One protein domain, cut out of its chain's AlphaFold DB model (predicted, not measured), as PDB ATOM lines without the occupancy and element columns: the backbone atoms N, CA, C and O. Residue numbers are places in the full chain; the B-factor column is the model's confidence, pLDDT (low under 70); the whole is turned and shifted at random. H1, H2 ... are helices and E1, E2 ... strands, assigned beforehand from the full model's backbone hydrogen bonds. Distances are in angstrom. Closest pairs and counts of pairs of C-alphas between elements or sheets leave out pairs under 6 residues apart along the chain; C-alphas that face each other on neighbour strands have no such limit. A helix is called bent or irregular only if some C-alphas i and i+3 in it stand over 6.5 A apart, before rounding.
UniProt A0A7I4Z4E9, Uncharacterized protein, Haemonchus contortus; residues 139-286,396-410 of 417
ATOM      1  N   GLU A 139     -13.160  -1.698 -52.561       82.19
ATOM      2  CA  GLU A 139     -14.007  -0.766 -53.291       82.19
ATOM      3  C   GLU A 139     -15.380  -0.688 -52.622       82.19
ATOM      4  O   GLU A 139     -15.941  -1.697 -52.193       82.19
ATOM      5  N   THR A 140     -15.934   0.519 -52.557       87.44
ATOM      6  CA  THR A 140     -17.282   0.765 -52.050       87.44
ATOM      7  C   THR A 140     -18.186   1.166 -53.207       87.44
ATOM      8  O   THR A 140     -17.855   2.053 -53.992       87.44
ATOM      9  N   LYS A 141     -19.357   0.527 -53.296       87.94
ATOM     10  CA  LYS A 141     -20.387   0.817 -54.300       87.94
ATOM     11  C   LYS A 141     -21.752   0.930 -53.642       87.94
ATOM     12  O   LYS A 141     -22.091   0.153 -52.749       87.94
ATOM     13  N   LEU A 142     -22.561   1.869 -54.120       91.06
ATOM     14  CA  LEU A 142     -23.964   1.957 -53.741       91.06
ATOM     15  C   LEU A 142     -24.747   0.772 -54.317       91.06
ATOM     16  O   LEU A 142     -24.803   0.588 -55.530       91.06
ATOM     17  N   PHE A 143     -25.400   0.005 -53.444       90.44
ATOM     18  CA  PHE A 143     -26.238  -1.125 -53.849       90.44
ATOM     19  C   PHE A 143     -27.729  -0.757 -53.922       90.44
ATOM     20  O   PHE A 143     -28.412  -1.009 -54.911       90.44
ATOM     21  N   THR A 144     -28.253  -0.148 -52.860       92.62
ATOM     22  CA  THR A 144     -29.648   0.291 -52.766       92.62
ATOM     23  C   THR A 144     -29.759   1.420 -51.752       92.62
ATOM     24  O   THR A 144     -28.962   1.515 -50.818       92.62
ATOM     25  N   ALA A 145     -30.763   2.271 -51.917       93.50
ATOM     26  CA  ALA A 145     -31.084   3.331 -50.986       93.50
ATOM     27  C   ALA A 145     -32.593   3.445 -50.788       93.50
ATOM     28  O   ALA A 145     -33.414   3.075 -51.627       93.50
ATOM     29  N   LYS A 146     -32.979   3.998 -49.641       91.06
ATOM     30  CA  LYS A 146     -34.381   4.248 -49.333       91.06
ATOM     31  C   LYS A 146     -34.517   5.550 -48.574       91.06
ATOM     32  O   LYS A 146     -34.075   5.660 -47.436       91.06
ATOM     33  N   SER A 147     -35.187   6.516 -49.191       88.31
ATOM     34  CA  SER A 147     -35.550   7.775 -48.550       88.31
ATOM     35  C   SER A 147     -37.045   7.813 -48.242       88.31
ATOM     36  O   SER A 147     -37.882   7.304 -48.997       88.31
ATOM     37  N   LYS A 148     -37.399   8.397 -47.096       85.94
ATOM     38  CA  LYS A 148     -38.792   8.592 -46.689       85.94
ATOM     39  C   LYS A 148     -38.958   9.967 -46.071       85.94
ATOM     40  O   LYS A 148     -38.286  10.296 -45.100       85.94
ATOM     41  N   ILE A 149     -39.899  10.733 -46.612       85.38
ATOM     42  CA  ILE A 149     -40.234  12.055 -46.093       85.38
ATOM     43  C   ILE A 149     -41.019  11.913 -44.788       85.38
ATOM     44  O   ILE A 149     -41.892  11.045 -44.662       85.38
ATOM     45  N   ALA A 150     -40.691  12.763 -43.812       80.75
ATOM     46  CA  ALA A 150     -41.364  12.810 -42.521       80.75
ATOM     47  C   ALA A 150     -42.891  12.999 -42.693       80.75
ATOM     48  O   ALA A 150     -43.316  13.818 -43.507       80.75
ATOM     49  N   PRO A 151     -43.745  12.253 -41.967       76.88
ATOM     50  CA  PRO A 151     -45.200  12.391 -42.074       76.88
ATOM     51  C   PRO A 151     -45.717  13.781 -41.661       76.88
ATOM     52  O   PRO A 151     -45.306  14.297 -40.631       76.88
ATOM     53  N   ILE A 152     -46.702  14.329 -42.390       78.06
ATOM     54  CA  ILE A 152     -47.303  15.652 -42.096       78.06
ATOM     55  C   ILE A 152     -48.197  15.624 -40.840       78.06
ATOM     56  O   ILE A 152     -48.197  16.551 -40.043       78.06
ATOM     57  N   LYS A 153     -49.006  14.570 -40.663       66.25
ATOM     58  CA  LYS A 153     -50.150  14.571 -39.722       66.25
ATOM     59  C   LYS A 153     -49.807  14.255 -38.260       66.25
ATOM     60  O   LYS A 153     -50.717  14.156 -37.444       66.25
ATOM     61  N   LYS A 154     -48.544  13.993 -37.929       68.44
ATOM     62  CA  LYS A 154     -48.137  13.603 -36.573       68.44
ATOM     63  C   LYS A 154     -46.861  14.332 -36.212       68.44
ATOM     64  O   LYS A 154     -45.864  14.107 -36.893       68.44
ATOM     65  N   GLU A 155     -46.872  15.085 -35.116       71.31
ATOM     66  CA  GLU A 155     -45.646  15.614 -34.518       71.31
ATOM     67  C   GLU A 155     -44.642  14.469 -34.346       71.31
ATOM     68  O   GLU A 155     -44.931  13.433 -33.736       71.31
ATOM     69  N   GLN A 156     -43.497  14.596 -35.010       76.88
ATOM     70  CA  GLN A 156     -42.398  13.653 -34.883       76.88
ATOM     71  C   GLN A 156     -41.290  14.350 -34.113       76.88
ATOM     72  O   GLN A 156     -40.815  15.404 -34.522       76.88
ATOM     73  N   THR A 157     -40.856  13.740 -33.016       83.06
ATOM     74  CA  THR A 157     -39.640  14.185 -32.344       83.06
ATOM     75  C   THR A 157     -38.429  13.785 -33.181       83.06
ATOM     76  O   THR A 157     -38.447  12.743 -33.847       83.06
ATOM     77  N   ILE A 158     -37.360  14.584 -33.129       82.06
ATOM     78  CA  ILE A 158     -36.102  14.273 -33.824       82.06
ATOM     79  C   ILE A 158     -35.626  12.856 -33.459       82.06
ATOM     80  O   ILE A 158     -35.482  12.049 -34.375       82.06
ATOM     81  N   PRO A 159     -35.529  12.455 -32.173       83.88
ATOM     82  CA  PRO A 159     -35.080  11.107 -31.821       83.88
ATOM     83  C   PRO A 159     -35.945   9.982 -32.405       83.88
ATOM     84  O   PRO A 159     -35.443   8.918 -32.754       83.88
ATOM     85  N   ARG A 160     -37.256  10.202 -32.561       85.94
ATOM     86  CA  ARG A 160     -38.143   9.215 -33.187       85.94
ATOM     87  C   ARG A 160     -37.872   9.072 -34.683       85.94
ATOM     88  O   ARG A 160     -37.945   7.956 -35.196       85.94
ATOM     89  N   LEU A 161     -37.600  10.174 -35.380       88.62
ATOM     90  CA  LEU A 161     -37.224  10.135 -36.793       88.62
ATOM     91  C   LEU A 161     -35.883   9.418 -36.985       88.62
ATOM     92  O   LEU A 161     -35.776   8.595 -37.889       88.62
ATOM     93  N   GLU A 162     -34.919   9.660 -36.096       90.69
ATOM     94  CA  GLU A 162     -33.622   8.968 -36.073       90.69
ATOM     95  C   GLU A 162     -33.771   7.460 -35.797       90.69
ATOM     96  O   GLU A 162     -33.161   6.620 -36.450       90.69
ATOM     97  N   LEU A 163     -34.655   7.059 -34.881       91.44
ATOM     98  CA  LEU A 163     -34.972   5.638 -34.701       91.44
ATOM     99  C   LEU A 163     -35.682   5.041 -35.923       91.44
ATOM    100  O   LEU A 163     -35.457   3.886 -36.284       91.44
ATOM    101  N   LEU A 164     -36.575   5.802 -36.561       91.44
ATOM    102  CA  LEU A 164     -37.289   5.340 -37.747       91.44
ATOM    103  C   LEU A 164     -36.335   5.135 -38.924       91.44
ATOM    104  O   LEU A 164     -36.502   4.165 -39.665       91.44
ATOM    105  N   SER A 165     -35.356   6.019 -39.102       90.62
ATOM    106  CA  SER A 165     -34.332   5.849 -40.123       90.62
ATOM    107  C   SER A 165     -33.515   4.584 -39.830       90.62
ATOM    108  O   SER A 165     -33.366   3.772 -40.745       90.62
ATOM    109  N   ILE A 166     -33.102   4.340 -38.572       93.75
ATOM    110  CA  ILE A 166     -32.373   3.110 -38.182       93.75
ATOM    111  C   ILE A 166     -33.183   1.866 -38.529       93.75
ATOM    112  O   ILE A 166     -32.690   0.949 -39.186       93.75
ATOM    113  N   PHE A 167     -34.460   1.865 -38.154       93.94
ATOM    114  CA  PHE A 167     -35.378   0.783 -38.478       93.94
ATOM    115  C   PHE A 167     -35.496   0.544 -39.993       93.94
ATOM    116  O   PHE A 167     -35.471  -0.608 -40.432       93.94
ATOM    117  N   ILE A 168     -35.615   1.603 -40.800       93.00
ATOM    118  CA  ILE A 168     -35.735   1.496 -42.261       93.00
ATOM    119  C   ILE A 168     -34.451   0.939 -42.883       93.00
ATOM    120  O   ILE A 168     -34.542   0.020 -43.696       93.00
ATOM    121  N   GLY A 169     -33.285   1.474 -42.515       93.00
ATOM    122  CA  GLY A 169     -32.010   1.019 -43.069       93.00
ATOM    123  C   GLY A 169     -31.715  -0.430 -42.696       93.00
ATOM    124  O   GLY A 169     -31.359  -1.224 -43.562       93.00
ATOM    125  N   LEU A 170     -31.966  -0.817 -41.444       94.00
ATOM    126  CA  LEU A 170     -31.764  -2.195 -41.002       94.00
ATOM    127  C   LEU A 170     -32.750  -3.174 -41.666       94.00
ATOM    128  O   LEU A 170     -32.354  -4.265 -42.064       94.00
ATOM    129  N   SER A 171     -34.010  -2.770 -41.861       94.81
ATOM    130  CA  SER A 171     -34.987  -3.575 -42.618       94.81
ATOM    131  C   SER A 171     -34.569  -3.753 -44.082       94.81
ATOM    132  O   SER A 171     -34.781  -4.815 -44.664       94.81
ATOM    133  N   LEU A 172     -33.990  -2.713 -44.694       93.94
ATOM    134  CA  LEU A 172     -33.472  -2.776 -46.061       93.94
ATOM    135  C   LEU A 172     -32.259  -3.706 -46.148       93.94
ATOM    136  O   LEU A 172     -32.181  -4.495 -47.086       93.94
ATOM    137  N   ALA A 173     -31.361  -3.656 -45.164       92.00
ATOM    138  CA  ALA A 173     -30.218  -4.556 -45.078       92.00
ATOM    139  C   ALA A 173     -30.659  -6.016 -44.931       92.00
ATOM    140  O   ALA A 173     -30.248  -6.850 -45.729       92.00
ATOM    141  N   GLU A 174     -31.570  -6.314 -43.998       93.25
ATOM    142  CA  GLU A 174     -32.143  -7.658 -43.832       93.25
ATOM    143  C   GLU A 174     -32.787  -8.165 -45.133       93.25
ATOM    144  O   GLU A 174     -32.552  -9.298 -45.549       93.25
ATOM    145  N   PHE A 175     -33.577  -7.324 -45.809       92.75
ATOM    146  CA  PHE A 175     -34.164  -7.685 -47.099       92.75
ATOM    147  C   PHE A 175     -33.090  -7.988 -48.151       92.75
ATOM    148  O   PHE A 175     -33.214  -8.964 -48.884       92.75
ATOM    149  N   THR A 176     -32.048  -7.164 -48.211       90.31
ATOM    150  CA  THR A 176     -30.940  -7.277 -49.168       90.31
ATOM    151  C   THR A 176     -30.178  -8.585 -48.963       90.31
ATOM    152  O   THR A 176     -30.019  -9.348 -49.910       90.31
ATOM    153  N   ILE A 177     -29.806  -8.896 -47.719       88.00
ATOM    154  CA  ILE A 177     -29.100 -10.133 -47.352       88.00
ATOM    155  C   ILE A 177     -29.921 -11.364 -47.739       88.00
ATOM    156  O   ILE A 177     -29.406 -12.288 -48.348       88.00
ATOM    157  N   ASN A 178     -31.227 -11.348 -47.465       89.44
ATOM    158  CA  ASN A 178     -32.105 -12.484 -47.753       89.44
ATOM    159  C   ASN A 178     -32.429 -12.675 -49.245       89.44
ATOM    160  O   ASN A 178     -33.062 -13.667 -49.612       89.44
ATOM    161  N   LYS A 179     -32.113 -11.699 -50.102       90.00
ATOM    162  CA  LYS A 179     -32.454 -11.733 -51.534       90.00
ATOM    163  C   LYS A 179     -31.262 -11.914 -52.447       90.00
ATOM    164  O   LYS A 179     -31.466 -12.213 -53.621       90.00
ATOM    165  N   ILE A 180     -30.060 -11.730 -51.931       84.75
ATOM    166  CA  ILE A 180     -28.841 -11.836 -52.712       84.75
ATOM    167  C   ILE A 180     -28.098 -13.074 -52.241       84.75
ATOM    168  O   ILE A 180     -27.912 -13.275 -51.048       84.75
ATOM    169  N   ASP A 181     -27.644 -13.875 -53.194       82.44
ATOM    170  CA  ASP A 181     -26.803 -15.041 -52.943       82.44
ATOM    171  C   ASP A 181     -25.336 -14.614 -52.738       82.44
ATOM    172  O   ASP A 181     -24.450 -14.893 -53.547       82.44
ATOM    173  N   VAL A 182     -25.102 -13.811 -51.696       80.75
ATOM    174  CA  VAL A 182     -23.777 -13.322 -51.289       80.75
ATOM    175  C   VAL A 182     -23.648 -13.469 -49.780       80.75
ATOM    176  O   VAL A 182     -24.507 -13.016 -49.025       80.75
ATOM    177  N   ASN A 183     -22.543 -14.071 -49.343       81.00
ATOM    178  CA  ASN A 183     -22.200 -14.143 -47.932       81.00
ATOM    179  C   ASN A 183     -21.503 -12.847 -47.493       81.00
ATOM    180  O   ASN A 183     -20.495 -12.447 -48.081       81.00
ATOM    181  N   PHE A 184     -22.035 -12.202 -46.458       84.38
ATOM    182  CA  PHE A 184     -21.470 -10.982 -45.894       84.38
ATOM    183  C   PHE A 184     -20.696 -11.330 -44.626       84.38
ATOM    184  O   PHE A 184     -21.239 -11.943 -43.715       84.38
ATOM    185  N   GLU A 185     -19.425 -10.936 -44.558       85.19
ATOM    186  CA  GLU A 185     -18.597 -11.179 -43.366       85.19
ATOM    187  C   GLU A 185     -19.003 -10.246 -42.218       85.19
ATOM    188  O   GLU A 185     -18.944 -10.612 -41.043       85.19
ATOM    189  N   GLN A 186     -19.396  -9.022 -42.572       89.00
ATOM    190  CA  GLN A 186     -19.660  -7.947 -41.630       89.00
ATOM    191  C   GLN A 186     -20.709  -6.978 -42.181       89.00
ATOM    192  O   GLN A 186     -20.671  -6.568 -43.345       89.00
ATOM    193  N   ILE A 187     -21.607  -6.538 -41.304       91.62
ATOM    194  CA  ILE A 187     -22.591  -5.489 -41.563       91.62
ATOM    195  C   ILE A 187     -22.301  -4.326 -40.622       91.62
ATOM    196  O   ILE A 187     -22.354  -4.471 -39.402       91.62
ATOM    197  N   ASN A 188     -22.032  -3.149 -41.179       93.56
ATOM    198  CA  ASN A 188     -21.782  -1.949 -40.387       93.56
ATOM    199  C   ASN A 188     -22.916  -0.946 -40.606       93.56
ATOM    200  O   ASN A 188     -23.191  -0.528 -41.734       93.56
ATOM    201  N   LEU A 189     -23.585  -0.564 -39.522       94.62
ATOM    202  CA  LEU A 189     -24.634   0.449 -39.528       94.62
ATOM    203  C   LEU A 189     -24.077   1.763 -38.982       94.62
ATOM    204  O   LEU A 189     -23.576   1.800 -37.860       94.62
ATOM    205  N   PHE A 190     -24.213   2.837 -39.754       94.31
ATOM    206  CA  PHE A 190     -23.731   4.174 -39.416       94.31
ATOM    207  C   PHE A 190     -24.904   5.133 -39.208       94.31
ATOM    208  O   PHE A 190     -25.812   5.210 -40.040       94.31
ATOM    209  N   SER A 191     -24.863   5.886 -38.110       93.44
ATOM    210  CA  SER A 191     -25.838   6.932 -37.782       93.44
ATOM    211  C   SER A 191     -25.126   8.155 -37.201       93.44
ATOM    212  O   SER A 191     -24.187   8.002 -36.426       93.44
ATOM    213  N   ASP A 192     -25.579   9.360 -37.540       91.44
ATOM    214  CA  ASP A 192     -25.111  10.620 -36.937       91.44
ATOM    215  C   ASP A 192     -25.852  10.961 -35.630       91.44
ATOM    216  O   ASP A 192     -25.568  11.966 -34.980       91.44
ATOM    217  N   SER A 193     -26.810  10.127 -35.212       91.00
ATOM    218  CA  SER A 193     -27.607  10.349 -34.005       91.00
ATOM    219  C   SER A 193     -27.112   9.526 -32.820       91.00
ATOM    220  O   SER A 193     -27.490   8.362 -32.644       91.00
ATOM    221  N   THR A 194     -26.320  10.164 -31.954       90.38
ATOM    222  CA  THR A 194     -25.858   9.580 -30.682       90.38
ATOM    223  C   THR A 194     -27.025   9.153 -29.796       90.38
ATOM    224  O   THR A 194     -27.033   8.028 -29.310       90.38
ATOM    225  N   ILE A 195     -28.066   9.983 -29.662       88.12
ATOM    226  CA  ILE A 195     -29.261   9.670 -28.856       88.12
ATOM    227  C   ILE A 195     -29.935   8.383 -29.351       88.12
ATOM    228  O   ILE A 195     -30.265   7.507 -28.551       88.12
ATOM    229  N   ALA A 196     -30.132   8.244 -30.667       91.06
ATOM    230  CA  ALA A 196     -30.769   7.053 -31.221       91.06
ATOM    231  C   ALA A 196     -29.893   5.806 -31.043       91.06
ATOM    232  O   ALA A 196     -30.416   4.745 -30.702       91.06
ATOM    233  N   LEU A 197     -28.573   5.931 -31.216       91.44
ATOM    234  CA  LEU A 197     -27.627   4.842 -30.977       91.44
ATOM    235  C   LEU A 197     -27.602   4.416 -29.502       91.44
ATOM    236  O   LEU A 197     -27.717   3.223 -29.228       91.44
ATOM    237  N   CYS A 198     -27.561   5.363 -28.563       89.62
ATOM    238  CA  CYS A 198     -27.627   5.081 -27.128       89.62
ATOM    239  C   CYS A 198     -28.934   4.382 -26.739       89.62
ATOM    240  O   CYS A 198     -28.922   3.492 -25.897       89.62
ATOM    241  N   TRP A 199     -30.064   4.729 -27.357       91.00
ATOM    242  CA  TRP A 199     -31.327   4.023 -27.120       91.00
ATOM    243  C   TRP A 199     -31.368   2.622 -27.732       91.00
ATOM    244  O   TRP A 199     -32.021   1.745 -27.175       91.00
ATOM    245  N   VAL A 200     -30.710   2.408 -28.872       90.94
ATOM    246  CA  VAL A 200     -30.649   1.097 -29.537       90.94
ATOM    247  C   VAL A 200     -29.685   0.143 -28.826       90.94
ATOM    248  O   VAL A 200     -29.976  -1.049 -28.757       90.94
ATOM    249  N   GLN A 201     -28.559   0.650 -28.315       87.50
ATOM    250  CA  GLN A 201     -27.535  -0.150 -27.628       87.50
ATOM    251  C   GLN A 201     -27.735  -0.222 -26.111       87.50
ATOM    252  O   GLN A 201     -27.276  -1.164 -25.476       87.50
ATOM    253  N   GLY A 202     -28.397   0.770 -25.519       81.38
ATOM    254  CA  GLY A 202     -28.528   0.891 -24.074       81.38
ATOM    255  C   GLY A 202     -29.588  -0.021 -23.462       81.38
ATOM    256  O   GLY A 202     -30.522  -0.490 -24.112       81.38
ATOM    257  N   HIS A 203     -29.472  -0.203 -22.147       70.31
ATOM    258  CA  HIS A 203     -30.399  -0.997 -21.330       70.31
ATOM    259  C   HIS A 203     -31.329  -0.139 -20.453       70.31
ATOM    260  O   HIS A 203     -32.121  -0.668 -19.673       70.31
ATOM    261  N   LYS A 204     -31.240   1.194 -20.572       72.69
ATOM    262  CA  LYS A 204     -32.046   2.145 -19.792       72.69
ATOM    263  C   LYS A 204     -33.522   2.098 -20.214       72.69
ATOM    264  O   LYS A 204     -33.866   1.782 -21.353       72.69
ATOM    265  N   ARG A 205     -34.419   2.440 -19.283       71.38
ATOM    266  CA  ARG A 205     -35.867   2.481 -19.535       71.38
ATOM    267  C   ARG A 205     -36.199   3.620 -20.504       71.38
ATOM    268  O   ARG A 205     -35.889   4.775 -20.237       71.38
ATOM    269  N   LEU A 206     -36.855   3.289 -21.613       80.38
ATOM    270  CA  LEU A 206     -37.166   4.237 -22.684       80.38
ATOM    271  C   LEU A 206     -38.590   4.808 -22.571       80.38
ATOM    272  O   LEU A 206     -39.495   4.121 -22.080       80.38
ATOM    273  N   PRO A 207     -38.836   6.024 -23.099       77.00
ATOM    274  CA  PRO A 207     -40.188   6.525 -23.313       77.00
ATOM    275  C   PRO A 207     -40.979   5.591 -24.236       77.00
ATOM    276  O   PRO A 207     -40.460   5.137 -25.255       77.00
ATOM    277  N   SER A 208     -42.271   5.384 -23.946       73.75
ATOM    278  CA  SER A 208     -43.160   4.480 -24.708       73.75
ATOM    279  C   SER A 208     -43.092   4.685 -26.234       73.75
ATOM    280  O   SER A 208     -43.064   3.726 -27.007       73.75
ATOM    281  N   VAL A 209     -42.972   5.943 -26.677       70.56
ATOM    282  CA  VAL A 209     -42.896   6.337 -28.096       70.56
ATOM    283  C   VAL A 209     -41.639   5.806 -28.809       70.56
ATOM    284  O   VAL A 209     -41.686   5.565 -30.020       70.56
ATOM    285  N   ALA A 210     -40.535   5.617 -28.081       82.50
ATOM    286  CA  ALA A 210     -39.271   5.075 -28.580       82.50
ATOM    287  C   ALA A 210     -39.188   3.550 -28.395       82.50
ATOM    288  O   ALA A 210     -38.686   2.854 -29.281       82.50
ATOM    289  N   THR A 211     -39.756   3.022 -27.304       85.94
ATOM    290  CA  THR A 211     -39.686   1.602 -26.919       85.94
ATOM    291  C   THR A 211     -40.088   0.658 -28.047       85.94
ATOM    292  O   THR A 211     -39.357  -0.278 -28.356       85.94
ATOM    293  N   THR A 212     -41.214   0.909 -28.728       88.50
ATOM    294  CA  THR A 212     -41.669   0.025 -29.815       88.50
ATOM    295  C   THR A 212     -40.705  -0.001 -31.004       88.50
ATOM    296  O   THR A 212     -40.540  -1.046 -31.630       88.50
ATOM    297  N   LEU A 213     -40.089   1.134 -31.356       89.56
ATOM    298  CA  LEU A 213     -39.131   1.185 -32.465       89.56
ATOM    299  C   LEU A 213     -37.831   0.476 -32.090       89.56
ATOM    300  O   LEU A 213     -37.361  -0.344 -32.870       89.56
ATOM    301  N   VAL A 214     -37.312   0.719 -30.885       92.88
ATOM    302  CA  VAL A 214     -36.108   0.042 -30.382       92.88
ATOM    303  C   VAL A 214     -36.313  -1.470 -30.300       92.88
ATOM    304  O   VAL A 214     -35.469  -2.219 -30.778       92.88
ATOM    305  N   GLN A 215     -37.464  -1.940 -29.808       90.75
ATOM    306  CA  GLN A 215     -37.791  -3.371 -29.801       90.75
ATOM    307  C   GLN A 215     -37.799  -3.968 -31.214       90.75
ATOM    308  O   GLN A 215     -37.236  -5.036 -31.438       90.75
ATOM    309  N   LYS A 216     -38.402  -3.275 -32.189       93.44
ATOM    310  CA  LYS A 216     -38.403  -3.725 -33.590       93.44
ATOM    311  C   LYS A 216     -37.000  -3.765 -34.190       93.44
ATOM    312  O   LYS A 216     -36.684  -4.730 -34.880       93.44
ATOM    313  N   ILE A 217     -36.180  -2.750 -33.916       94.44
ATOM    314  CA  ILE A 217     -34.771  -2.714 -34.322       94.44
ATOM    315  C   ILE A 217     -34.042  -3.913 -33.711       94.44
ATOM    316  O   ILE A 217     -33.454  -4.688 -34.454       94.44
ATOM    317  N   GLY A 218     -34.173  -4.143 -32.402       94.06
ATOM    318  CA  GLY A 218     -33.550  -5.273 -31.709       94.06
ATOM    319  C   GLY A 218     -33.944  -6.640 -32.278       94.06
ATOM    320  O   GLY A 218     -33.086  -7.507 -32.434       94.06
ATOM    321  N   LEU A 219     -35.214  -6.826 -32.660       94.56
ATOM    322  CA  LEU A 219     -35.671  -8.057 -33.316       94.56
ATOM    323  C   LEU A 219     -35.011  -8.278 -34.681       94.56
ATOM    324  O   LEU A 219     -34.640  -9.412 -34.981       94.56
ATOM    325  N   ILE A 220     -34.871  -7.232 -35.505       94.31
ATOM    326  CA  ILE A 220     -34.172  -7.349 -36.794       94.31
ATOM    327  C   ILE A 220     -32.679  -7.592 -36.557       94.31
ATOM    328  O   ILE A 220     -32.114  -8.502 -37.152       94.31
ATOM    329  N   THR A 221     -32.052  -6.848 -35.640       94.38
ATOM    330  CA  THR A 221     -30.636  -7.018 -35.288       94.38
ATOM    331  C   THR A 221     -30.337  -8.456 -34.874       94.38
ATOM    332  O   THR A 221     -29.324  -9.006 -35.290       94.38
ATOM    333  N   LYS A 222     -31.223  -9.089 -34.090       94.06
ATOM    334  CA  LYS A 222     -31.065 -10.493 -33.694       94.06
ATOM    335  C   LYS A 222     -31.071 -11.437 -34.900       94.06
ATOM    336  O   LYS A 222     -30.180 -12.266 -34.988       94.06
ATOM    337  N   ARG A 223     -32.022 -11.284 -35.826       94.06
ATOM    338  CA  ARG A 223     -32.092 -12.127 -37.035       94.06
ATOM    339  C   ARG A 223     -30.899 -11.907 -37.960       94.06
ATOM    340  O   ARG A 223     -30.337 -12.859 -38.477       94.06
ATOM    341  N   VAL A 224     -30.459 -10.661 -38.122       90.50
ATOM    342  CA  VAL A 224     -29.268 -10.348 -38.924       90.50
ATOM    343  C   VAL A 224     -28.000 -10.957 -38.308       90.50
ATOM    344  O   VAL A 224     -27.159 -11.463 -39.044       90.50
ATOM    345  N   ARG A 225     -27.887 -10.996 -36.972       92.94
ATOM    346  CA  ARG A 225     -26.773 -11.660 -36.266       92.94
ATOM    347  C   ARG A 225     -26.693 -13.168 -36.493       92.94
ATOM    348  O   ARG A 225     -25.628 -13.732 -36.285       92.94
ATOM    349  N   GLU A 226     -27.786 -13.817 -36.888       92.06
ATOM    350  CA  GLU A 226     -27.791 -15.256 -37.188       92.06
ATOM    351  C   GLU A 226     -27.076 -15.568 -38.513       92.06
ATOM    352  O   GLU A 226     -26.629 -16.695 -38.703       92.06
ATOM    353  N   VAL A 227     -26.944 -14.580 -39.410       88.19
ATOM    354  CA  VAL A 227     -26.346 -14.751 -40.746       88.19
ATOM    355  C   VAL A 227     -25.013 -14.025 -40.927       88.19
ATOM    356  O   VAL A 227     -24.185 -14.478 -41.707       88.19
ATOM    357  N   SER A 228     -24.787 -12.905 -40.233       87.69
ATOM    358  CA  SER A 228     -23.556 -12.115 -40.341       87.69
ATOM    359  C   SER A 228     -23.313 -11.315 -39.067       87.69
ATOM    360  O   SER A 228     -24.247 -10.896 -38.377       87.69
ATOM    361  N   ASN A 229     -22.048 -11.002 -38.793       90.00
ATOM    362  CA  ASN A 229     -21.704 -10.049 -37.747       90.00
ATOM    363  C   ASN A 229     -22.301  -8.669 -38.063       90.00
ATOM    364  O   ASN A 229     -22.343  -8.254 -39.223       90.00
ATOM    365  N   ILE A 230     -22.772  -7.960 -37.031       91.81
ATOM    366  CA  ILE A 230     -23.315  -6.601 -37.152       91.81
ATOM    367  C   ILE A 230     -22.747  -5.680 -36.075       91.81
ATOM    368  O   ILE A 230     -22.821  -5.985 -34.881       91.81
ATOM    369  N   ALA A 231     -22.252  -4.522 -36.501       91.12
ATOM    370  CA  ALA A 231     -21.766  -3.461 -35.632       91.12
ATOM    371  C   ALA A 231     -22.479  -2.133 -35.918       91.12
ATOM    372  O   ALA A 231     -22.919  -1.855 -37.035       91.12
ATOM    373  N   PHE A 232     -22.606  -1.318 -34.873       94.31
ATOM    374  CA  PHE A 232     -23.238  -0.004 -34.920       94.31
ATOM    375  C   PHE A 232     -22.183   1.058 -34.637       94.31
ATOM    376  O   PHE A 232     -21.446   0.954 -33.655       94.31
ATOM    377  N   TYR A 233     -22.156   2.092 -35.468       93.62
ATOM    378  CA  TYR A 233     -21.187   3.171 -35.407       93.62
ATOM    379  C   TYR A 233     -21.884   4.525 -35.425       93.62
ATOM    380  O   TYR A 233     -22.822   4.760 -36.194       93.62
ATOM    381  N   HIS A 234     -21.378   5.435 -34.604       94.62
ATOM    382  CA  HIS A 234     -21.612   6.852 -34.783       94.62
ATOM    383  C   HIS A 234     -20.666   7.401 -35.847       94.62
ATOM    384  O   HIS A 234     -19.451   7.239 -35.730       94.62
ATOM    385  N   VAL A 235     -21.227   8.077 -36.845       93.00
ATOM    386  CA  VAL A 235     -20.482   8.785 -37.891       93.00
ATOM    387  C   VAL A 235     -20.733  10.291 -37.762       93.00
ATOM    388  O   VAL A 235     -21.878  10.686 -37.548       93.00
ATOM    389  N   PRO A 236     -19.714  11.156 -37.897       92.00
ATOM    390  CA  PRO A 236     -19.917  12.598 -37.937       92.00
ATOM    391  C   PRO A 236     -20.930  12.999 -39.014       92.00
ATOM    392  O   PRO A 236     -20.914  12.469 -40.124       92.00
ATOM    393  N   THR A 237     -21.777  13.987 -38.722       87.69
ATOM    394  CA  THR A 237     -22.853  14.431 -39.625       87.69
ATOM    395  C   THR A 237     -22.372  14.759 -41.042       87.69
ATOM    396  O   THR A 237     -23.047  14.432 -42.010       87.69
ATOM    397  N   HIS A 238     -21.198  15.380 -41.190       88.56
ATOM    398  CA  HIS A 238     -20.636  15.738 -42.500       88.56
ATOM    399  C   HIS A 238     -20.091  14.530 -43.284       88.56
ATOM    400  O   HIS A 238     -19.943  14.602 -44.502       88.56
ATOM    401  N   GLU A 239     -19.832  13.414 -42.602       89.69
ATOM    402  CA  GLU A 239     -19.406  12.151 -43.208       89.69
ATOM    403  C   GLU A 239     -20.584  11.211 -43.525       89.69
ATOM    404  O   GLU A 239     -20.417  10.240 -44.271       89.69
ATOM    405  N   ASN A 240     -21.786  11.499 -43.007       90.44
ATOM    406  CA  ASN A 240     -22.971  10.667 -43.193       90.44
ATOM    407  C   ASN A 240     -23.552  10.810 -44.611       90.44
ATOM    408  O   ASN A 240     -24.232  11.778 -44.929       90.44
ATOM    409  N   ILE A 241     -23.354   9.812 -45.473       90.06
ATOM    410  CA  ILE A 241     -23.835   9.855 -46.868       90.06
ATOM    411  C   ILE A 241     -25.354   9.908 -46.996       90.06
ATOM    412  O   ILE A 241     -25.873  10.468 -47.965       90.06
ATOM    413  N   ALA A 242     -26.086   9.369 -46.023       88.62
ATOM    414  CA  ALA A 242     -27.535   9.479 -46.008       88.62
ATOM    415  C   ALA A 242     -28.007  10.946 -46.023       88.62
ATOM    416  O   ALA A 242     -29.102  11.199 -46.530       88.62
ATOM    417  N   ASP A 243     -27.181  11.919 -45.593       85.50
ATOM    418  CA  ASP A 243     -27.443  13.358 -45.749       85.50
ATOM    419  C   ASP A 243     -27.822  13.726 -47.180       85.50
ATOM    420  O   ASP A 243     -28.775  14.483 -47.379       85.50
ATOM    421  N   CYS A 244     -27.121  13.176 -48.172       87.81
ATOM    422  CA  CYS A 244     -27.315  13.509 -49.581       87.81
ATOM    423  C   CYS A 244     -28.748  13.193 -50.022       87.81
ATOM    424  O   CYS A 244     -29.401  14.000 -50.682       87.81
ATOM    425  N   ALA A 245     -29.288  12.055 -49.575       86.50
ATOM    426  CA  ALA A 245     -30.668  11.668 -49.850       86.50
ATOM    427  C   ALA A 245     -31.706  12.502 -49.082       86.50
ATOM    428  O   ALA A 245     -32.883  12.474 -49.442       86.50
ATOM    429  N   THR A 246     -31.300  13.232 -48.040       79.94
ATOM    430  CA  THR A 246     -32.197  14.099 -47.256       79.94
ATOM    431  C   THR A 246     -32.207  15.550 -47.730       79.94
ATOM    432  O   THR A 246     -33.265  16.171 -47.700       79.94
ATOM    433  N   ARG A 247     -31.061  16.075 -48.185       80.50
ATOM    434  CA  ARG A 247     -30.889  17.480 -48.599       80.50
ATOM    435  C   ARG A 247     -31.122  17.707 -50.092       80.50
ATOM    436  O   ARG A 247     -31.567  18.777 -50.483       80.50
ATOM    437  N   GLY A 248     -30.862  16.689 -50.906       87.00
ATOM    438  CA  GLY A 248     -30.841  16.809 -52.357       87.00
ATOM    439  C   GLY A 248     -29.456  17.140 -52.909       87.00
ATOM    440  O   GLY A 248     -28.549  17.487 -52.155       87.00
ATOM    441  N   VAL A 249     -29.283  16.968 -54.223       91.69
ATOM    442  CA  VAL A 249     -28.023  17.226 -54.947       91.69
ATOM    443  C   VAL A 249     -28.333  17.843 -56.318       91.69
ATOM    444  O   VAL A 249     -29.348  17.516 -56.942       91.69
ATOM    445  N   ILE A 250     -27.461  18.741 -56.782       92.75
ATOM    446  CA  ILE A 250     -27.538  19.361 -58.111       92.75
ATOM    447  C   ILE A 250     -27.102  18.344 -59.175       92.75
ATOM    448  O   ILE A 250     -26.151  17.589 -58.979       92.75
ATOM    449  N   LYS A 251     -27.778  18.312 -60.326       94.31
ATOM    450  CA  LYS A 251     -27.523  17.336 -61.398       94.31
ATOM    451  C   LYS A 251     -26.084  17.329 -61.911       94.31
ATOM    452  O   LYS A 251     -25.577  16.243 -62.187       94.31
ATOM    453  N   SER A 252     -25.440  18.492 -62.031       93.06
ATOM    454  CA  SER A 252     -24.033  18.603 -62.454       93.06
ATOM    455  C   SER A 252     -23.105  17.817 -61.534       93.06
ATOM    456  O   SER A 252     -22.242  17.072 -61.995       93.06
ATOM    457  N   ASP A 253     -23.345  17.929 -60.232       92.75
ATOM    458  CA  ASP A 253     -22.484  17.365 -59.198       92.75
ATOM    459  C   ASP A 253     -22.822  15.895 -58.961       92.75
ATOM    460  O   ASP A 253     -21.964  15.100 -58.572       92.75
ATOM    461  N   PHE A 254     -24.076  15.512 -59.230       94.81
ATOM    462  CA  PHE A 254     -24.575  14.185 -58.914       94.81
ATOM    463  C   PHE A 254     -23.839  13.079 -59.677       94.81
ATOM    464  O   PHE A 254     -23.636  12.014 -59.110       94.81
ATOM    465  N   ILE A 255     -23.366  13.322 -60.906       89.75
ATOM    466  CA  ILE A 255     -22.694  12.307 -61.746       89.75
ATOM    467  C   ILE A 255     -21.448  11.721 -61.062       89.75
ATOM    468  O   ILE A 255     -21.223  10.514 -61.123       89.75
ATOM    469  N   ARG A 256     -20.642  12.559 -60.398       89.56
ATOM    470  CA  ARG A 256     -19.383  12.157 -59.737       89.56
ATOM    471  C   ARG A 256     -19.468  12.239 -58.212       89.56
ATOM    472  O   ARG A 256     -18.453  12.302 -57.524       89.56
ATOM    473  N   HIS A 257     -20.683  12.269 -57.677       92.94
ATOM    474  CA  HIS A 257     -20.911  12.471 -56.256       92.94
ATOM    475  C   HIS A 257     -20.481  11.250 -55.432       92.94
ATOM    476  O   HIS A 257     -20.753  10.110 -55.812       92.94
ATOM    477  N   ARG A 258     -19.977  11.477 -54.209       92.06
ATOM    478  CA  ARG A 258     -19.663  10.426 -53.208       92.06
ATOM    479  C   ARG A 258     -20.838   9.505 -52.844       92.06
ATOM    480  O   ARG A 258     -20.661   8.529 -52.132       92.06
ATOM    481  N   TRP A 259     -22.043   9.816 -53.325       93.56
ATOM    482  CA  TRP A 259     -23.244   8.997 -53.160       93.56
ATOM    483  C   TRP A 259     -23.077   7.623 -53.815       93.56
ATOM    484  O   TRP A 259     -23.541   6.628 -53.267       93.56
ATOM    485  N   TRP A 260     -22.379   7.567 -54.953       92.12
ATOM    486  CA  TRP A 260     -22.177   6.338 -55.719       92.12
ATOM    487  C   TRP A 260     -21.081   5.442 -55.143       92.12
ATOM    488  O   TRP A 260     -21.218   4.221 -55.162       92.12
ATOM    489  N   SER A 261     -20.007   6.050 -54.637       88.69
ATOM    490  CA  SER A 261     -18.768   5.364 -54.255       88.69
ATOM    491  C   SER A 261     -18.525   5.286 -52.748       88.69
ATOM    492  O   SER A 261     -17.523   4.724 -52.322       88.69
ATOM    493  N   GLY A 262     -19.383   5.883 -51.921       90.12
ATOM    494  CA  GLY A 262     -19.120   5.981 -50.487       90.12
ATOM    495  C   GLY A 262     -18.060   7.039 -50.121       90.12
ATOM    496  O   GLY A 262     -17.471   7.668 -51.006       90.12
ATOM    497  N   PRO A 263     -17.795   7.275 -48.819       90.06
ATOM    498  CA  PRO A 263     -16.663   8.061 -48.364       90.06
ATOM    499  C   PRO A 263     -15.373   7.272 -48.572       90.06
ATOM    500  O   PRO A 263     -15.350   6.054 -48.406       90.06
ATOM    501  N   VAL A 264     -14.275   7.975 -48.843       89.75
ATOM    502  CA  VAL A 264     -12.972   7.344 -49.109       89.75
ATOM    503  C   VAL A 264     -12.499   6.484 -47.932       89.75
ATOM    504  O   VAL A 264     -11.923   5.419 -48.143       89.75
ATOM    505  N   TRP A 265     -12.791   6.901 -46.696       91.38
ATOM    506  CA  TRP A 265     -12.364   6.190 -45.490       91.38
ATOM    507  C   TRP A 265     -12.940   4.773 -45.370       91.38
ATOM    508  O   TRP A 265     -12.313   3.934 -44.732       91.38
ATOM    509  N   LEU A 266     -14.057   4.446 -46.035       89.19
ATOM    510  CA  LEU A 266     -14.583   3.073 -46.055       89.19
ATOM    511  C   LEU A 266     -13.639   2.076 -46.729       89.19
ATOM    512  O   LEU A 266     -13.628   0.898 -46.376       89.19
ATOM    513  N   ASN A 267     -12.828   2.554 -47.670       88.12
ATOM    514  CA  ASN A 267     -11.844   1.732 -48.367       88.12
ATOM    515  C   ASN A 267     -10.512   1.650 -47.597       88.12
ATOM    516  O   ASN A 267      -9.607   0.929 -48.011       88.12
ATOM    517  N   MET A 268     -10.389   2.362 -46.471       88.69
ATOM    518  CA  MET A 268      -9.211   2.326 -45.606       88.69
ATOM    519  C   MET A 268      -9.307   1.194 -44.562       88.69
ATOM    520  O   MET A 268     -10.204   0.340 -44.588       88.69
ATOM    521  N   HIS A 269      -8.329   1.136 -43.659       86.75
ATOM    522  CA  HIS A 269      -8.337   0.215 -42.523       86.75
ATOM    523  C   HIS A 269      -9.403   0.642 -41.496       86.75
ATOM    524  O   HIS A 269      -9.688   1.830 -41.379       86.75
ATOM    525  N   VAL A 270     -10.016  -0.296 -40.764       85.81
ATOM    526  CA  VAL A 270     -11.168   0.011 -39.879       85.81
ATOM    527  C   VAL A 270     -10.776   0.989 -38.760       85.81
ATOM    528  O   VAL A 270     -11.556   1.840 -38.353       85.81
ATOM    529  N   GLU A 271      -9.527   0.921 -38.326       88.25
ATOM    530  CA  GLU A 271      -8.897   1.723 -37.281       88.25
ATOM    531  C   GLU A 271      -8.684   3.176 -37.716       88.25
ATOM    532  O   GLU A 271      -8.537   4.049 -36.867       88.25
ATOM    533  N   SER A 272      -8.683   3.456 -39.024       90.38
ATOM    534  CA  SER A 272      -8.604   4.821 -39.550       90.38
ATOM    535  C   SER A 272      -9.980   5.418 -39.844       90.38
ATOM    536  O   SER A 272     -10.064   6.512 -40.403       90.38
ATOM    537  N   TRP A 273     -11.069   4.700 -39.555       92.62
ATOM    538  CA  TRP A 273     -12.407   5.226 -39.787       92.62
ATOM    539  C   TRP A 273     -12.709   6.353 -38.790       92.62
ATOM    540  O   TRP A 273     -12.478   6.189 -37.592       92.62
ATOM    541  N   PRO A 274     -13.289   7.483 -39.236       94.12
ATOM    542  CA  PRO A 274     -13.641   8.605 -38.369       94.12
ATOM    543  C   PRO A 274     -14.954   8.329 -37.619       94.12
ATOM    544  O   PRO A 274     -15.878   9.138 -37.653       94.12
ATOM    545  N   VAL A 275     -15.088   7.153 -37.003       92.94
ATOM    546  CA  VAL A 275     -16.336   6.674 -36.397       92.94
ATOM    547  C   VAL A 275     -16.104   6.156 -34.986       92.94
ATOM    548  O   VAL A 275     -15.040   5.638 -34.667       92.94
ATOM    549  N   ASN A 276     -17.139   6.235 -34.154       92.25
ATOM    550  CA  ASN A 276     -17.108   5.698 -32.793       92.25
ATOM    551  C   ASN A 276     -18.033   4.486 -32.690       92.25
ATOM    552  O   ASN A 276     -19.179   4.545 -33.137       92.25
ATOM    553  N   VAL A 277     -17.571   3.397 -32.074       91.50
ATOM    554  CA  VAL A 277     -18.425   2.229 -31.804       91.50
ATOM    555  C   VAL A 277     -19.552   2.641 -30.855       91.50
ATOM    556  O   VAL A 277     -19.317   3.271 -29.826       91.50
ATOM    557  N   ALA A 278     -20.793   2.292 -31.198       87.75
ATOM    558  CA  ALA A 278     -21.974   2.769 -30.479       87.75
ATOM    559  C   ALA A 278     -22.080   2.256 -29.030       87.75
ATOM    560  O   ALA A 278     -22.735   2.900 -28.214       87.75
ATOM    561  N   THR A 279     -21.444   1.131 -28.689       83.12
ATOM    562  CA  THR A 279     -21.394   0.608 -27.311       83.12
ATOM    563  C   THR A 279     -20.659   1.565 -26.375       83.12
ATOM    564  O   THR A 279     -21.156   1.850 -25.287       83.12
ATOM    565  N   ASN A 280     -19.566   2.170 -26.846       80.88
ATOM    566  CA  ASN A 280     -18.751   3.102 -26.061       80.88
ATOM    567  C   ASN A 280     -19.539   4.372 -25.690       80.88
ATOM    568  O   ASN A 280     -19.318   4.960 -24.637       80.88
ATOM    569  N   LEU A 281     -20.513   4.769 -26.520       72.44
ATOM    570  CA  LEU A 281     -21.400   5.905 -26.238       72.44
ATOM    571  C   LEU A 281     -22.376   5.622 -25.089       72.44
ATOM    572  O   LEU A 281     -22.821   6.544 -24.411       72.44
ATOM    573  N   SER A 282     -22.740   4.354 -24.882       58.81
ATOM    574  CA  SER A 282     -23.648   3.966 -23.801       58.81
ATOM    575  C   SER A 282     -22.941   3.920 -22.442       58.81
ATOM    576  O   SER A 282     -23.540   4.311 -21.439       58.81
ATOM    577  N   GLU A 283     -21.660   3.540 -22.430       55.34
ATOM    578  CA  GLU A 283     -20.806   3.460 -21.237       55.34
ATOM    579  C   GLU A 283     -20.378   4.844 -20.730       55.34
ATOM    580  O   GLU A 283     -20.351   5.065 -19.526       55.34
ATOM    581  N   GLN A 284     -20.166   5.810 -21.631       48.91
ATOM    582  CA  GLN A 284     -19.880   7.209 -21.273       48.91
ATOM    583  C   GLN A 284     -21.083   7.963 -20.677       48.91
ATOM    584  O   GLN A 284     -20.937   9.098 -20.244       48.91
ATOM    585  N   SER A 285     -22.274   7.349 -20.631       48.44
ATOM    586  CA  SER A 285     -23.469   7.927 -19.996       48.44
ATOM    587  C   SER A 285     -23.612   7.549 -18.511       48.44
ATOM    588  O   SER A 285     -24.728   7.320 -18.020       48.44
ATOM    589  N   SER A 286     -22.483   7.443 -17.810       42.50
ATOM    590  CA  SER A 286     -22.409   7.601 -16.358       42.50
ATOM    591  C   SER A 286     -22.407   9.100 -16.023       42.50
ATOM    592  O   SER A 286     -21.536   9.825 -16.489       42.50
ATOM    593  N   THR A 396     -16.825  -9.471 -48.236       33.47
ATOM    594  CA  THR A 396     -17.832  -8.461 -48.624       33.47
ATOM    595  C   THR A 396     -18.515  -7.888 -47.382       33.47
ATOM    596  O   THR A 396     -18.942  -8.647 -46.509       33.47
ATOM    597  N   GLN A 397     -18.637  -6.557 -47.303       35.41
ATOM    598  CA  GLN A 397     -19.313  -5.853 -46.206       35.41
ATOM    599  C   GLN A 397     -20.551  -5.098 -46.709       35.41
ATOM    600  O   GLN A 397     -20.496  -4.469 -47.766       35.41
ATOM    601  N   ILE A 398     -21.652  -5.112 -45.944       43.56
ATOM    602  CA  ILE A 398     -22.782  -4.189 -46.173       43.56
ATOM    603  C   ILE A 398     -22.633  -2.990 -45.256       43.56
ATOM    604  O   ILE A 398     -22.467  -3.129 -44.044       43.56
ATOM    605  N   LEU A 399     -22.780  -1.808 -45.841       50.81
ATOM    606  CA  LEU A 399     -22.728  -0.548 -45.125       50.81
ATOM    607  C   LEU A 399     -24.089   0.125 -45.216       50.81
ATOM    608  O   LEU A 399     -24.593   0.414 -46.301       50.81
ATOM    609  N   VAL A 400     -24.694   0.359 -44.058       56.88
ATOM    610  CA  VAL A 400     -26.014   0.976 -43.959       56.88
ATOM    611  C   VAL A 400     -25.833   2.349 -43.338       56.88
ATOM    612  O   VAL A 400     -25.707   2.477 -42.124       56.88
ATOM    613  N   SER A 401     -25.794   3.382 -44.175       47.25
ATOM    614  CA  SER A 401     -25.797   4.776 -43.730       47.25
ATOM    615  C   SER A 401     -27.237   5.260 -43.613       47.25
ATOM    616  O   SER A 401     -28.071   5.017 -44.491       47.25
ATOM    617  N   ILE A 402     -27.549   5.889 -42.485       55.16
ATOM    618  CA  ILE A 402     -28.922   6.150 -42.086       55.16
ATOM    619  C   ILE A 402     -29.072   7.587 -41.609       55.16
ATOM    620  O   ILE A 402     -28.283   8.073 -40.804       55.16
ATOM    621  N   ARG A 403     -30.146   8.242 -42.065       37.66
ATOM    622  CA  ARG A 403     -30.572   9.545 -41.558       37.66
ATOM    623  C   ARG A 403     -32.055   9.809 -41.803       37.66
ATOM    624  O   ARG A 403     -32.585   9.376 -42.831       37.66
ATOM    625  N   PRO A 404     -32.758  10.518 -40.911       28.06
ATOM    626  CA  PRO A 404     -34.079  11.028 -41.211       28.06
ATOM    627  C   PRO A 404     -34.025  12.282 -42.072       28.06
ATOM    628  O   PRO A 404     -33.174  13.150 -41.910       28.06
ATOM    629  N   ILE A 405     -35.031  12.430 -42.928       32.69
ATOM    630  CA  ILE A 405     -35.308  13.704 -43.587       32.69
ATOM    631  C   ILE A 405     -35.806  14.679 -42.513       32.69
ATOM    632  O   ILE A 405     -36.951  14.581 -42.062       32.69
ATOM    633  N   ARG A 406     -34.920  15.572 -42.062       30.73
ATOM    634  CA  ARG A 406     -35.238  16.654 -41.126       30.73
ATOM    635  C   ARG A 406     -35.779  17.839 -41.928       30.73
ATOM    636  O   ARG A 406     -35.078  18.358 -42.787       30.73
ATOM    637  N   PHE A 407     -36.995  18.286 -41.628       29.02
ATOM    638  CA  PHE A 407     -37.424  19.626 -42.018       29.02
ATOM    639  C   PHE A 407     -37.083  20.571 -40.878       29.02
ATOM    640  O   PHE A 407     -37.712  20.529 -39.821       29.02
ATOM    641  N   ILE A 408     -36.074  21.406 -41.095       22.77
ATOM    642  CA  ILE A 408     -36.004  22.686 -40.402       22.77
ATOM    643  C   ILE A 408     -37.131  23.519 -41.011       22.77
ATOM    644  O   ILE A 408     -37.287  23.555 -42.230       22.77
ATOM    645  N   TYR A 409     -37.955  24.134 -40.167       22.83
ATOM    646  CA  TYR A 409     -38.858  25.202 -40.578       22.83
ATOM    647  C   TYR A 409     -37.981  26.344 -41.121       22.83
ATOM    648  O   TYR A 409     -37.560  27.221 -40.376       22.83
ATOM    649  N   GLN A 410     -37.626  26.307 -42.403       23.11
ATOM    650  CA  GLN A 410     -37.205  27.499 -43.122       23.11
ATOM    651  C   GLN A 410     -38.473  28.061 -43.749       23.11
ATOM    652  O   GLN A 410     -38.982  27.560 -44.750       23.11
TER     653      GLN A 410
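AT A GLANCE: This is residues 139 to 286 and 396 to 410 of the 417 residues of an uncharacterized protein of Haemonchus contortus (UniProt A0A7I4Z4E9). This is a small sheet of three parallel strands with three helices, H1, H2 and H3, over one face, a two-layer arrangement; from H4, which only grazes the sheet, a loose arc of short helices swings out to H5, the element farthest from the middle, and on through H6 and H7, and after H7 the chain comes back to E2 with residues 276 to 277, next to H8, which sits beside the strands. A 19-residue stretch with no named element, residues 139 to 157, leads into the long helix H1, and the printed part ends in residues 403 to 410, which follow E3. The printed part has 163 residues with eight named helices and three named strands, in the order H1 E1 H2 H3 E2 H4 H5 H6 H7 H8 E3, and the sheet runs E2 E1 E3. The class is mostly helix. The whole is compact, with a radius of gyration of the C-alphas of 15.7 A, and spans 43 by 42 by 33 A.

IN THESE COORDINATES: Pass residues 139 to 157 and find C-alpha 158 at (-36.102, 14.273, -33.824); from there H1 runs to residue 179, 31.7 A away. E1, residues 186 to 191, covers 16.6 A, and H2 takes residues 194 to 201. H3, residues 208 to 225, begins at C-alpha 208 at (-43.160, 4.480, -24.708) and is 25.7 A long; it is irregular, but only just, with C-alphas 209 and 212 standing 6.7 A apart. E2, residues 229 to 234, covers 17.2 A. Then come H4, residues 242 to 247, H5, residues 251 to 254, H6, residues 258 to 261, H7, residues 264 to 267, and H8, residues 278 to 283. After the cut, E3, residues 397 to 402, covers 15.9 A and ends at C-alpha 402 at (-28.922, 6.150, -42.086).

HOW THE PARTS SIT: Start at the inner strand E1. It is parallel to E2, at 22 degrees, with N 187 and O 229 2.8 A apart, within hydrogen-bond range. On its other side it is parallel to E3, at 15 degrees, with N 190 and O 400 2.8 A apart. E1, H2 H3 and E2 form a strand-helix-strand unit, two parallel neighbour strands joined through helices, with a right-handed crossover. H1 is on the sheet at a height of 8.6 A, over E3, and runs along the strands, at 23 degrees to E3 on the local plane. H1 and H3 touch at a shallow tilt of 24 degrees, the same way, with C-alphas 167 and 217 closest at 5.5 A. The hub is H2: its residue Ala 196 comes closest to Leu 163 of H1, C-alphas 5.6 A apart, where they touch at a steep tilt of 52 degrees. H2 also touches H3, C-alphas 200 and 214 being closest at 5.6 A, and H8, about perpendicular at 88 degrees, C-alphas 198 and 282 being closest at 5.3 A. H8 is on the same face of the sheet as H1, over none of the strands, and just before it residues 276 to 277 pair antiparallel with residues 233 to 234 of E2. H4 only grazes the sheet with residues 242 to 245, and is close to but not clearly touching H6, C-alphas 244 and 259 being closest at 7.1 A. H5, H6 and H7 are not on the sheet. Every O i to N i+4 pair is within hydrogen-bond range in H1, H2 and H4, against 12 of 14 in H3 and 1 of 2 in H8; H5, H6 and H7 are too short for one, and their single O i to N i+3 pair is within range in H5 and H7 but not in H6.

THE WHOLE: Look for the two farthest C-alphas at Ser 252 and Ser 286, 47.4 A apart. Residues 287 to 395 are not printed, and C-alphas 286 and 396 stand 36.3 A apart across that cut. Of the links that are printed whole, none is long. The mean pLDDT of the printed part is 82.3, and it is under 70 at residues 153 to 154, 282 to 286 and 396 to 410, which take in E3, with a mean of 48.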